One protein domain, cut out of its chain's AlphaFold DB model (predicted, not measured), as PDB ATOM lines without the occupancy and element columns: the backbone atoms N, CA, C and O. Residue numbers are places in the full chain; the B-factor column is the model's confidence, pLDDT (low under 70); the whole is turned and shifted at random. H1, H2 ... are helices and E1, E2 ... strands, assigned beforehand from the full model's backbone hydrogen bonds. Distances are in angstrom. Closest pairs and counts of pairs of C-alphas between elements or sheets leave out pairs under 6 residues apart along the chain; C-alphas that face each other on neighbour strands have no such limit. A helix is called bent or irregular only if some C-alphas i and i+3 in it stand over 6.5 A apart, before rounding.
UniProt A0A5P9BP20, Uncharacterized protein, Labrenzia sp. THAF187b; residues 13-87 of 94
ATOM      1  N   THR A  13      45.639   6.561 -39.254       92.94
ATOM      2  CA  THR A  13      45.987   5.286 -39.911       92.94
ATOM      3  C   THR A  13      44.853   4.256 -39.866       92.94
ATOM      4  O   THR A  13      44.955   3.184 -40.454       92.94
ATOM      5  N   GLY A  14      43.776   4.548 -39.126       91.81
ATOM      6  CA  GLY A  14      42.678   3.612 -38.868       91.81
ATOM      7  C   GLY A  14      42.970   2.571 -37.780       91.81
ATOM      8  O   GLY A  14      42.092   1.767 -37.468       91.81
ATOM      9  N   ILE A  15      44.153   2.598 -37.148       93.62
ATOM     10  CA  ILE A  15      44.535   1.639 -36.096       93.62
ATOM     11  C   ILE A  15      43.545   1.594 -34.924       93.62
ATOM     12  O   ILE A  15      43.311   0.523 -34.371       93.62
ATOM     13  N   GLY A  16      42.893   2.717 -34.600       92.12
ATOM     14  CA  GLY A  16      41.889   2.784 -33.536       92.12
ATOM     15  C   GLY A  16      40.727   1.810 -33.747       92.12
ATOM     16  O   GLY A  16      40.323   1.138 -32.805       92.12
ATOM     17  N   HIS A  17      40.254   1.636 -34.985       94.06
ATOM     18  CA  HIS A  17      39.199   0.660 -35.287       94.06
ATOM     19  C   HIS A  17      39.662  -0.779 -35.075       94.06
ATOM     20  O   HIS A  17      38.889  -1.626 -34.628       94.06
ATOM     21  N   ARG A  18      40.936  -1.064 -35.361       93.62
ATOM     22  CA  ARG A  18      41.524  -2.378 -35.095       93.62
ATOM     23  C   ARG A  18      41.635  -2.639 -33.593       93.62
ATOM     24  O   ARG A  18      41.342  -3.754 -33.169       93.62
ATOM     25  N   CYS A  19      42.013  -1.631 -32.805       93.50
ATOM     26  CA  CYS A  19      42.025  -1.713 -31.343       93.50
ATOM     27  C   CYS A  19      40.615  -1.960 -30.792       93.50
ATOM     28  O   CYS A  19      40.419  -2.950 -30.098       93.50
ATOM     29  N   GLN A  20      39.623  -1.165 -31.205       93.88
ATOM     30  CA  GLN A  20      38.220  -1.335 -30.800       93.88
ATOM     31  C   GLN A  20      37.673  -2.725 -31.155       93.88
ATOM     32  O   GLN A  20      36.970  -3.357 -30.368       93.88
ATOM     33  N   PHE A  21      38.013  -3.240 -32.341       94.62
ATOM     34  CA  PHE A  21      37.621  -4.592 -32.725       94.62
ATOM     35  C   PHE A  21      38.282  -5.643 -31.826       94.62
ATOM     36  O   PHE A  21      37.598  -6.547 -31.350       94.62
ATOM     37  N   LEU A  22      39.580  -5.516 -31.542       94.56
ATOM     38  CA  LEU A  22      40.281  -6.421 -30.632       94.56
ATOM     39  C   LEU A  22      39.679  -6.398 -29.219       94.56
ATOM     40  O   LEU A  22      39.441  -7.463 -28.653       94.56
ATOM     41  N   GLU A  23      39.370  -5.215 -28.688       94.44
ATOM     42  CA  GLU A  23      38.677  -5.044 -27.402       94.44
ATOM     43  C   GLU A  23      37.322  -5.758 -27.397       94.44
ATOM     44  O   GLU A  23      37.018  -6.509 -26.470       94.44
ATOM     45  N   SER A  24      36.540  -5.630 -28.474       94.69
ATOM     46  CA  SER A  24      35.260  -6.337 -28.596       94.69
ATOM     47  C   SER A  24      35.424  -7.862 -28.591       94.69
ATOM     48  O   SER A  24      34.626  -8.566 -27.976       94.69
ATOM     49  N   GLN A  25      36.478  -8.388 -29.227       96.00
ATOM     50  CA  GLN A  25      36.769  -9.824 -29.237       96.00
ATOM     51  C   GLN A  25      37.177 -10.325 -27.847       96.00
ATOM     52  O   GLN A  25      36.744 -11.403 -27.443       96.00
ATOM     53  N   ILE A  26      37.971  -9.538 -27.113       96.38
ATOM     54  CA  ILE A  26      38.341  -9.826 -25.720       96.38
ATOM     55  C   ILE A  26      37.081  -9.897 -24.858       96.38
ATOM     56  O   ILE A  26      36.873 -10.889 -24.164       96.38
ATOM     57  N   LEU A  27      36.210  -8.889 -24.946       96.25
ATOM     58  CA  LEU A  27      34.982  -8.840 -24.157       96.25
ATOM     59  C   LEU A  27      34.063 -10.028 -24.460       96.25
ATOM     60  O   LEU A  27      33.560 -10.665 -23.540       96.25
ATOM     61  N   VAL A  28      33.867 -10.363 -25.739       96.06
ATOM     62  CA  VAL A  28      33.051 -11.520 -26.141       96.06
ATOM     63  C   VAL A  28      33.604 -12.816 -25.551       96.06
ATOM     64  O   VAL A  28      32.834 -13.615 -25.025       96.06
ATOM     65  N   GLU A  29      34.919 -13.025 -25.595       96.88
ATOM     66  CA  GLU A  29      35.529 -14.217 -25.008       96.88
ATOM     67  C   GLU A  29      35.364 -14.258 -23.485       96.88
ATOM     68  O   GLU A  29      34.951 -15.288 -22.961       96.88
ATOM     69  N   VAL A  30      35.567 -13.135 -22.785       97.12
ATOM     70  CA  VAL A  30      35.308 -13.034 -21.338       97.12
ATOM     71  C   VAL A  30      33.872 -13.447 -21.008       97.12
ATOM     72  O   VAL A  30      33.656 -14.256 -20.106       97.12
ATOM     73  N   LEU A  31      32.883 -12.938 -21.747       96.81
ATOM     74  CA  LEU A  31      31.474 -13.276 -21.521       96.81
ATOM     75  C   LEU A  31      31.195 -14.767 -21.742       96.81
ATOM     76  O   LEU A  31      30.438 -15.366 -20.976       96.81
ATOM     77  N   LEU A  32      31.789 -15.370 -22.776       96.75
ATOM     78  CA  LEU A  32      31.631 -16.796 -23.062       96.75
ATOM     79  C   LEU A  32      32.276 -17.659 -21.972       96.75
ATOM     80  O   LEU A  32      31.622 -18.572 -21.470       96.75
ATOM     81  N   THR A  33      33.490 -17.323 -21.532       97.12
ATOM     82  CA  THR A  33      34.181 -18.028 -20.442       97.12
ATOM     83  C   THR A  33      33.413 -17.918 -19.123       97.12
ATOM     84  O   THR A  33      33.215 -18.917 -18.433       97.12
ATOM     85  N   LEU A  34      32.900 -16.734 -18.775       96.44
ATOM     86  CA  LEU A  34      32.084 -16.574 -17.565       96.44
ATOM     87  C   LEU A  34      30.788 -17.381 -17.648       96.44
ATOM     88  O   LEU A  34      30.423 -18.063 -16.685       96.44
ATOM     89  N   LYS A  35      30.144 -17.394 -18.817       95.69
ATOM     90  CA  LYS A  35      28.942 -18.195 -19.055       95.69
ATOM     91  C   LYS A  35      29.199 -19.695 -18.878       95.69
ATOM     92  O   LYS A  35      28.364 -20.366 -18.276       95.69
ATOM     93  N   GLU A  36      30.334 -20.215 -19.345       96.25
ATOM     94  CA  GLU A  36      30.733 -21.620 -19.142       96.25
ATOM     95  C   GLU A  36      30.879 -21.976 -17.652       96.25
ATOM     96  O   GLU A  36      30.577 -23.095 -17.243       96.25
ATOM     97  N   THR A  37      31.251 -21.000 -16.822       93.19
ATOM     98  CA  THR A  37      31.333 -21.138 -15.357       93.19
ATOM     99  C   THR A  37      30.024 -20.824 -14.615       93.19
ATOM    100  O   THR A  37      30.021 -20.737 -13.389       93.19
ATOM    101  N   ASN A  38      28.897 -20.681 -15.324       94.62
ATOM    102  CA  ASN A  38      27.587 -20.277 -14.782       94.62
ATOM    103  C   ASN A  38      27.560 -18.881 -14.126       94.62
ATOM    104  O   ASN A  38      26.702 -18.597 -13.288       94.62
ATOM    105  N   ILE A  39      28.465 -17.986 -14.524       95.38
ATOM    106  CA  ILE A  39      28.477 -16.587 -14.091       95.38
ATOM    107  C   ILE A  39      27.822 -15.742 -15.185       95.38
ATOM    108  O   ILE A  39      28.297 -15.681 -16.319       95.38
ATOM    109  N   ILE A  40      26.724 -15.067 -14.843       91.62
ATOM    110  CA  ILE A  40      26.080 -14.105 -15.741       91.62
ATOM    111  C   ILE A  40      26.766 -12.748 -15.594       91.62
ATOM    112  O   ILE A  40      26.837 -12.202 -14.493       91.62
ATOM    113  N   ALA A  41      27.243 -12.211 -16.714       95.00
ATOM    114  CA  ALA A  41      27.881 -10.907 -16.806       95.00
ATOM    115  C   ALA A  41      27.148 -10.022 -17.824       95.00
ATOM    116  O   ALA A  41      26.771 -10.492 -18.899       95.00
ATOM    117  N   LEU A  42      26.951  -8.745 -17.492       95.25
ATOM    118  CA  LEU A  42      26.393  -7.741 -18.399       95.25
ATOM    119  C   LEU A  42      27.531  -6.870 -18.959       95.25
ATOM    120  O   LEU A  42      28.184  -6.185 -18.172       95.25
ATOM    121  N   PRO A  43      27.779  -6.868 -20.279       94.00
ATOM    122  CA  PRO A  43      28.826  -6.044 -20.879       94.00
ATOM    123  C   PRO A  43      28.428  -4.571 -21.007       94.00
ATOM    124  O   PRO A  43      27.310  -4.257 -21.419       94.00
ATOM    125  N   ILE A  44      29.376  -3.674 -20.724       91.94
ATOM    126  CA  ILE A  44      29.272  -2.226 -20.935       91.94
ATOM    127  C   ILE A  44      30.625  -1.716 -21.440       91.94
ATOM    128  O   ILE A  44      31.557  -1.587 -20.659       91.94
ATOM    129  N   HIS A  45      30.722  -1.386 -22.730       88.81
ATOM    130  CA  HIS A  45      31.985  -0.987 -23.366       88.81
ATOM    131  C   HIS A  45      33.115  -1.994 -23.086       88.81
ATOM    132  O   HIS A  45      33.039  -3.117 -23.570       88.81
ATOM    133  N   ASP A  46      34.135  -1.611 -22.326       89.31
ATOM    134  CA  ASP A  46      35.283  -2.418 -21.897       89.31
ATOM    135  C   ASP A  46      35.119  -3.018 -20.485       89.31
ATOM    136  O   ASP A  46      35.996  -3.730 -19.995       89.31
ATOM    137  N   ALA A  47      33.978  -2.777 -19.841       93.75
ATOM    138  CA  ALA A  47      33.647  -3.249 -18.508       93.75
ATOM    139  C   ALA A  47      32.548  -4.322 -18.523       93.75
ATOM    140  O   ALA A  47      31.779  -4.480 -19.475       93.75
ATOM    141  N   ILE A  48      32.445  -5.050 -17.410       95.62
ATOM    142  CA  ILE A  48      31.364  -6.003 -17.155       95.62
ATOM    143  C   ILE A  48      30.777  -5.785 -15.763       95.62
ATOM    144  O   ILE A  48      31.492  -5.502 -14.804       95.62
ATOM    145  N   ILE A  49      29.466  -5.969 -15.646       95.62
ATOM    146  CA  ILE A  49      28.771  -6.041 -14.363       95.62
ATOM    147  C   ILE A  49      28.541  -7.508 -14.028       95.62
ATOM    148  O   ILE A  49      27.977  -8.253 -14.830       95.62
ATOM    149  N   VAL A  50      28.951  -7.908 -12.827       95.38
ATOM    150  CA  VAL A  50      28.808  -9.269 -12.300       95.38
ATOM    151  C   VAL A  50      28.264  -9.235 -10.869       95.38
ATOM    152  O   VAL A  50      28.388  -8.210 -10.191       95.38
ATOM    153  N   PRO A  51      27.683 -10.339 -10.366       93.56
ATOM    154  CA  PRO A  51      27.383 -10.477  -8.945       93.56
ATOM    155  C   PRO A  51      28.637 -10.270  -8.086       93.56
ATOM    156  O   PRO A  51      29.727 -10.703  -8.460       93.56
ATOM    157  N   ALA A  52      28.482  -9.680  -6.896       92.06
ATOM    158  CA  ALA A  52      29.601  -9.410  -5.986       92.06
ATOM    159  C   ALA A  52      30.415 -10.674  -5.637       92.06
ATOM    160  O   ALA A  52      31.636 -10.619  -5.516       92.06
ATOM    161  N   SER A  53      29.749 -11.829  -5.545       93.50
ATOM    162  CA  SER A  53      30.384 -13.130  -5.298       93.50
ATOM    163  C   SER A  53      31.309 -13.599  -6.425       93.50
ATOM    164  O   SER A  53      32.177 -14.431  -6.186       93.50
ATOM    165  N   ALA A  54      31.139 -13.076  -7.641       95.38
ATOM    166  CA  ALA A  54      31.868 -13.488  -8.837       95.38
ATOM    167  C   ALA A  54      32.999 -12.524  -9.230       95.38
ATOM    168  O   ALA A  54      33.701 -12.780 -10.205       95.38
ATOM    169  N   VAL A  55      33.204 -11.426  -8.490       94.81
ATOM    170  CA  VAL A  55      34.159 -10.358  -8.842       94.81
ATOM    171  C   VAL A  55      35.588 -10.877  -9.005       94.81
ATOM    172  O   VAL A  55      36.263 -10.513  -9.965       94.81
ATOM    173  N   ALA A  56      36.051 -11.741  -8.096       94.94
ATOM    174  CA  ALA A  56      37.405 -12.290  -8.153       94.94
ATOM    175  C   ALA A  56      37.618 -13.132  -9.422       94.94
ATOM    176  O   ALA A  56      38.563 -12.890 -10.171       94.94
ATOM    177  N   THR A  57      36.692 -14.052  -9.702       96.38
ATOM    178  CA  THR A  57      36.721 -14.901 -10.901       96.38
ATOM    179  C   THR A  57      36.595 -14.074 -12.177       96.38
ATOM    180  O   THR A  57      37.345 -14.282 -13.123       96.38
ATOM    181  N   ALA A  58      35.696 -13.089 -12.201       96.38
ATOM    182  CA  ALA A  58      35.522 -12.192 -13.338       96.38
ATOM    183  C   ALA A  58      36.802 -11.412 -13.655       96.38
ATOM    184  O   ALA A  58      37.224 -11.361 -14.810       96.38
ATOM    185  N   LYS A  59      37.461 -10.869 -12.628       96.56
ATOM    186  CA  LYS A  59      38.738 -10.165 -12.770       96.56
ATOM    187  C   LYS A  59      39.843 -11.076 -13.303       96.56
ATOM    188  O   LYS A  59      40.589 -10.661 -14.187       96.56
ATOM    189  N   GLU A  60      39.946 -12.297 -12.789       97.19
ATOM    190  CA  GLU A  60      40.927 -13.277 -13.263       97.19
ATOM    191  C   GLU A  60      40.705 -13.626 -14.740       97.19
ATOM    192  O   GLU A  60      41.641 -13.541 -15.534       97.19
ATOM    193  N   VAL A  61      39.458 -13.912 -15.129       97.19
ATOM    194  CA  VAL A  61      39.093 -14.211 -16.522       97.19
ATOM    195  C   VAL A  61      39.395 -13.027 -17.443       97.19
ATOM    196  O   VAL A  61      39.985 -13.220 -18.505       97.19
ATOM    197  N   MET A  62      39.053 -11.796 -17.045       97.06
ATOM    198  CA  MET A  62      39.369 -10.598 -17.833       97.06
ATOM    199  C   MET A  62      40.876 -10.444 -18.066       97.06
ATOM    200  O   MET A  62      41.301 -10.205 -19.196       97.06
ATOM    201  N   LEU A  63      41.687 -10.603 -17.017       97.50
ATOM    202  CA  LEU A  63      43.143 -10.475 -17.107       97.50
ATOM    203  C   LEU A  63      43.775 -11.594 -17.946       97.50
ATOM    204  O   LEU A  63      44.676 -11.317 -18.743       97.50
ATOM    205  N   ASP A  64      43.305 -12.834 -17.798       97.69
ATOM    206  CA  ASP A  64      43.789 -13.975 -18.580       97.69
ATOM    207  C   ASP A  64      43.480 -13.810 -20.074       97.69
ATOM    208  O   ASP A  64      44.389 -13.855 -20.908       97.69
ATOM    209  N   VAL A  65      42.217 -13.538 -20.421       96.94
ATOM    210  CA  VAL A  65      41.798 -13.342 -21.818       96.94
ATOM    211  C   VAL A  65      42.553 -12.169 -22.442       96.94
ATOM    212  O   VAL A  65      43.062 -12.291 -23.561       96.94
ATOM    213  N   PHE A  66      42.692 -11.053 -21.717       96.88
ATOM    214  CA  PHE A  66      43.449  -9.893 -22.187       96.88
ATOM    215  C   PHE A  66      44.903 -10.265 -22.494       96.88
ATOM    216  O   PHE A  66      45.402  -9.968 -23.584       96.88
ATOM    217  N   LYS A  67      45.572 -10.976 -21.580       97.25
ATOM    218  CA  LYS A  67      46.959 -11.411 -21.765       97.25
ATOM    219  C   LYS A  67      47.109 -12.383 -22.932       97.25
ATOM    220  O   LYS A  67      48.043 -12.233 -23.716       97.25
ATOM    221  N   ARG A  68      46.193 -13.339 -23.100       96.94
ATOM    222  CA  ARG A  68      46.230 -14.291 -24.225       96.94
ATOM    223  C   ARG A  68      46.016 -13.612 -25.578       96.94
ATOM    224  O   ARG A  68      46.664 -13.991 -26.551       96.94
ATOM    225  N   ARG A  69      45.133 -12.611 -25.651       95.44
ATOM    226  CA  ARG A  69      44.800 -11.903 -26.902       95.44
ATOM    227  C   ARG A  69      45.815 -10.829 -27.291       95.44
ATOM    228  O   ARG A  69      46.031 -10.623 -28.482       95.44
ATOM    229  N   THR A  70      46.412 -10.143 -26.316       94.69
ATOM    230  CA  THR A  70      47.306  -8.993 -26.557       94.69
ATOM    231  C   THR A  70      48.784  -9.305 -26.320       94.69
ATOM    232  O   THR A  70      49.643  -8.590 -26.827       94.69
ATOM    233  N   GLY A  71      49.096 -10.346 -25.542       96.38
ATOM    234  CA  GLY A  71      50.446 -10.624 -25.045       96.38
ATOM    235  C   GLY A  71      50.894  -9.707 -23.898       96.38
ATOM    236  O   GLY A  71      52.005  -9.872 -23.395       96.38
ATOM    237  N   GLN A  72      50.052  -8.764 -23.467       94.75
ATOM    238  CA  GLN A  72      50.386  -7.731 -22.490       94.75
ATOM    239  C   GLN A  72      49.669  -7.970 -21.155       94.75
ATOM    240  O   GLN A  72      48.577  -8.532 -21.102       94.75
ATOM    241  N   ASN A  73      50.274  -7.524 -20.052       95.44
ATOM    242  CA  ASN A  73      49.595  -7.513 -18.755       95.44
ATOM    243  C   ASN A  73      48.602  -6.342 -18.695       95.44
ATOM    244  O   ASN A  73      48.988  -5.204 -18.961       95.44
ATOM    245  N   GLY A  74      47.351  -6.636 -18.341       92.00
ATOM    246  CA  GLY A  74      46.289  -5.645 -18.150       92.00
ATOM    247  C   GLY A  74      46.080  -5.262 -16.683       92.00
ATOM    248  O   GLY A  74      46.680  -5.842 -15.776       92.00
ATOM    249  N   VAL A  75      45.188  -4.299 -16.456       94.88
ATOM    250  CA  VAL A  75      44.703  -3.890 -15.130       94.88
ATOM    251  C   VAL A  75      43.178  -3.882 -15.174       94.88
ATOM    252  O   VAL A  75      42.594  -3.506 -16.184       94.88
ATOM    253  N   VAL A  76      42.543  -4.331 -14.091       94.25
ATOM    254  CA  VAL A  76      41.083  -4.320 -13.942       94.25
ATOM    255  C   VAL A  76      40.743  -3.682 -12.605       94.25
ATOM    256  O   VAL A  76      41.096  -4.218 -11.540       94.25
ATOM    257  N   ASP A  77      40.045  -2.557 -12.685       93.62
ATOM    258  CA  ASP A  77      39.494  -1.848 -11.541       93.62
ATOM    259  C   ASP A  77      38.131  -2.425 -11.164       93.62
ATOM    260  O   ASP A  77      37.330  -2.813 -12.014       93.62
ATOM    261  N   ILE A  78      37.876  -2.509  -9.861       91.81
ATOM    262  CA  ILE A  78      36.604  -2.995  -9.327       91.81
ATOM    263  C   ILE A  78      35.844  -1.779  -8.815       91.81
ATOM    264  O   ILE A  78      36.332  -1.073  -7.933       91.81
ATOM    265  N   LEU A  79      34.654  -1.566  -9.368       88.12
ATOM    266  CA  LEU A  79      33.740  -0.504  -8.970       88.12
ATOM    267  C   LEU A  79      32.558  -1.121  -8.221       88.12
ATOM    268  O   LEU A  79      31.793  -1.905  -8.782       88.12
ATOM    269  N   THR A  80      32.407  -0.771  -6.948       83.50
ATOM    270  CA  THR A  80      31.282  -1.197  -6.102       83.50
ATOM    271  C   THR A  80      30.441   0.002  -5.686       83.50
ATOM    272  O   THR A  80      30.951   1.111  -5.561       83.50
ATOM    273  N   LYS A  81      29.141  -0.210  -5.436       71.06
ATOM    274  CA  LYS A  81      28.226   0.860  -5.001       71.06
ATOM    275  C   LYS A  81      28.704   1.561  -3.717       71.06
ATOM    276  O   LYS A  81      28.608   2.776  -3.628       71.06
ATOM    277  N   GLN A  82      29.291   0.811  -2.781       61.88
ATOM    278  CA  GLN A  82      29.844   1.358  -1.534       61.88
ATOM    279  C   GLN A  82      30.956   2.390  -1.786       61.88
ATOM    280  O   GLN A  82      30.977   3.428  -1.143       61.88
ATOM    281  N   GLN A  83      31.798   2.190  -2.807       57.56
ATOM    282  CA  GLN A  83      32.847   3.157  -3.162       57.56
ATOM    283  C   GLN A  83      32.317   4.467  -3.775       57.56
ATOM    284  O   GLN A  83      33.076   5.432  -3.872       57.56
ATOM    285  N   PHE A  84      31.057   4.506  -4.222       54.81
ATOM    286  CA  PHE A  84      30.403   5.737  -4.677       54.81
ATOM    287  C   PHE A  84      29.712   6.472  -3.522       54.81
ATOM    288  O   PHE A  84      29.801   7.694  -3.468       54.81
ATOM    289  N   GLU A  85      29.097   5.745  -2.584       54.25
ATOM    290  CA  GLU A  85      28.460   6.327  -1.388       54.25
ATOM    291  C   GLU A  85      29.504   7.016  -0.478       54.25
ATOM    292  O   GLU A  85      29.265   8.123  -0.004       54.25
ATOM    293  N   ASP A  86      30.719   6.462  -0.366       52.88
ATOM    294  CA  ASP A  86      31.833   7.052   0.403       52.88
ATOM    295  C   ASP A  86      32.421   8.347  -0.214       52.88
ATOM    296  O   ASP A  86      33.233   9.026   0.416       52.88
ATOM    297  N   ARG A  87      32.056   8.698  -1.459       52.12
ATOM    298  CA  ARG A  87      32.534   9.912  -2.155       52.12
ATOM    299  C   ARG A  87      31.554  11.086  -2.098       52.12
ATOM    300  O   ARG A  87      31.950  12.194  -2.454       52.12
TER     301      ARG A  87
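This is residues 13 to 87 of the 94 residues of an uncharacterized protein of Labrenzia sp. THAF187b (UniProt A0A5P9BP20). Two long helices, H1 and H2, cross as a skewed X, with the second half of H1 against H2, and a small hairpin of two short strands, E1 and E2, sits by the crossing. After H2 the chain folds back alongside it through residues 71 to 80, and two ends stick out: residues 13 to 19 and residues 81 to 87, which include the short helix H3. The printed part has 75 residues, with three named helices and two named strands in the order H1, E1, E2, H2, H3; the sheet, E1 - E2, is antiparallel, and the class is mostly helix. It is only just compact, close to loose, with a radius of gyration of the C-alphas of 13.4 A and spans of 42 by 33 by 20 A.

Find C-alpha 15 at (44.535, 1.639, -36.096); from there H1, residues 15 to 36, runs 31.9 A to C-alpha 36 at (30.733, -21.620, -19.142). A tight link leads to E1, residues 42 to 44, and another tight link to E2, residues 47 to 49. Past a third tight link, look for H2, residues 52 to 70, which runs 27.1 A. H2 is irregular: C-alphas 53 and 56 are 7.6 A apart. A short link of 10 residues leads to H3, residues 81 to 85, which ends at C-alpha 85 at (28.460, 6.327, -1.388).

Look first at H1, which touches H2 with residues 26 to 34 alone; their closest C-alphas, those of Val 30 and Met 62, are 5.9 A apart. The two run opposite ways at a steep tilt of 45 degrees. Next, E1 and E2 form a hairpin: N 42 and O 49 are within hydrogen-bond range at 2.9 A, and N 47 and O 44 at 2.8 A. The closest C-alphas of H1 and E1, those of Leu 27 and Pro 43, are 7.5 A apart. H1 and E2 are only just apart, at 8.1 A. E2 and H2 are near each other, with 7 pairs of C-alphas within 10 A. H3 touches no helix. In H1 and H3 every O i to N i+4 pair is within hydrogen-bond range; in H2 13 of 15 are.

The C-alphas farthest apart, those of Thr 13 and Asp 86, are 42.8 A from each other. Without the stretches that stand free, residues 13 to 19 and 81 to 87, the body of 61 residues spans 28 by 20 by 19 A. The printed part has no cut, and no link between its named elements is long. Read the B-factor column last: the mean pLDDT of the printed part is 91.2, and residues 82 to 87 are under 70.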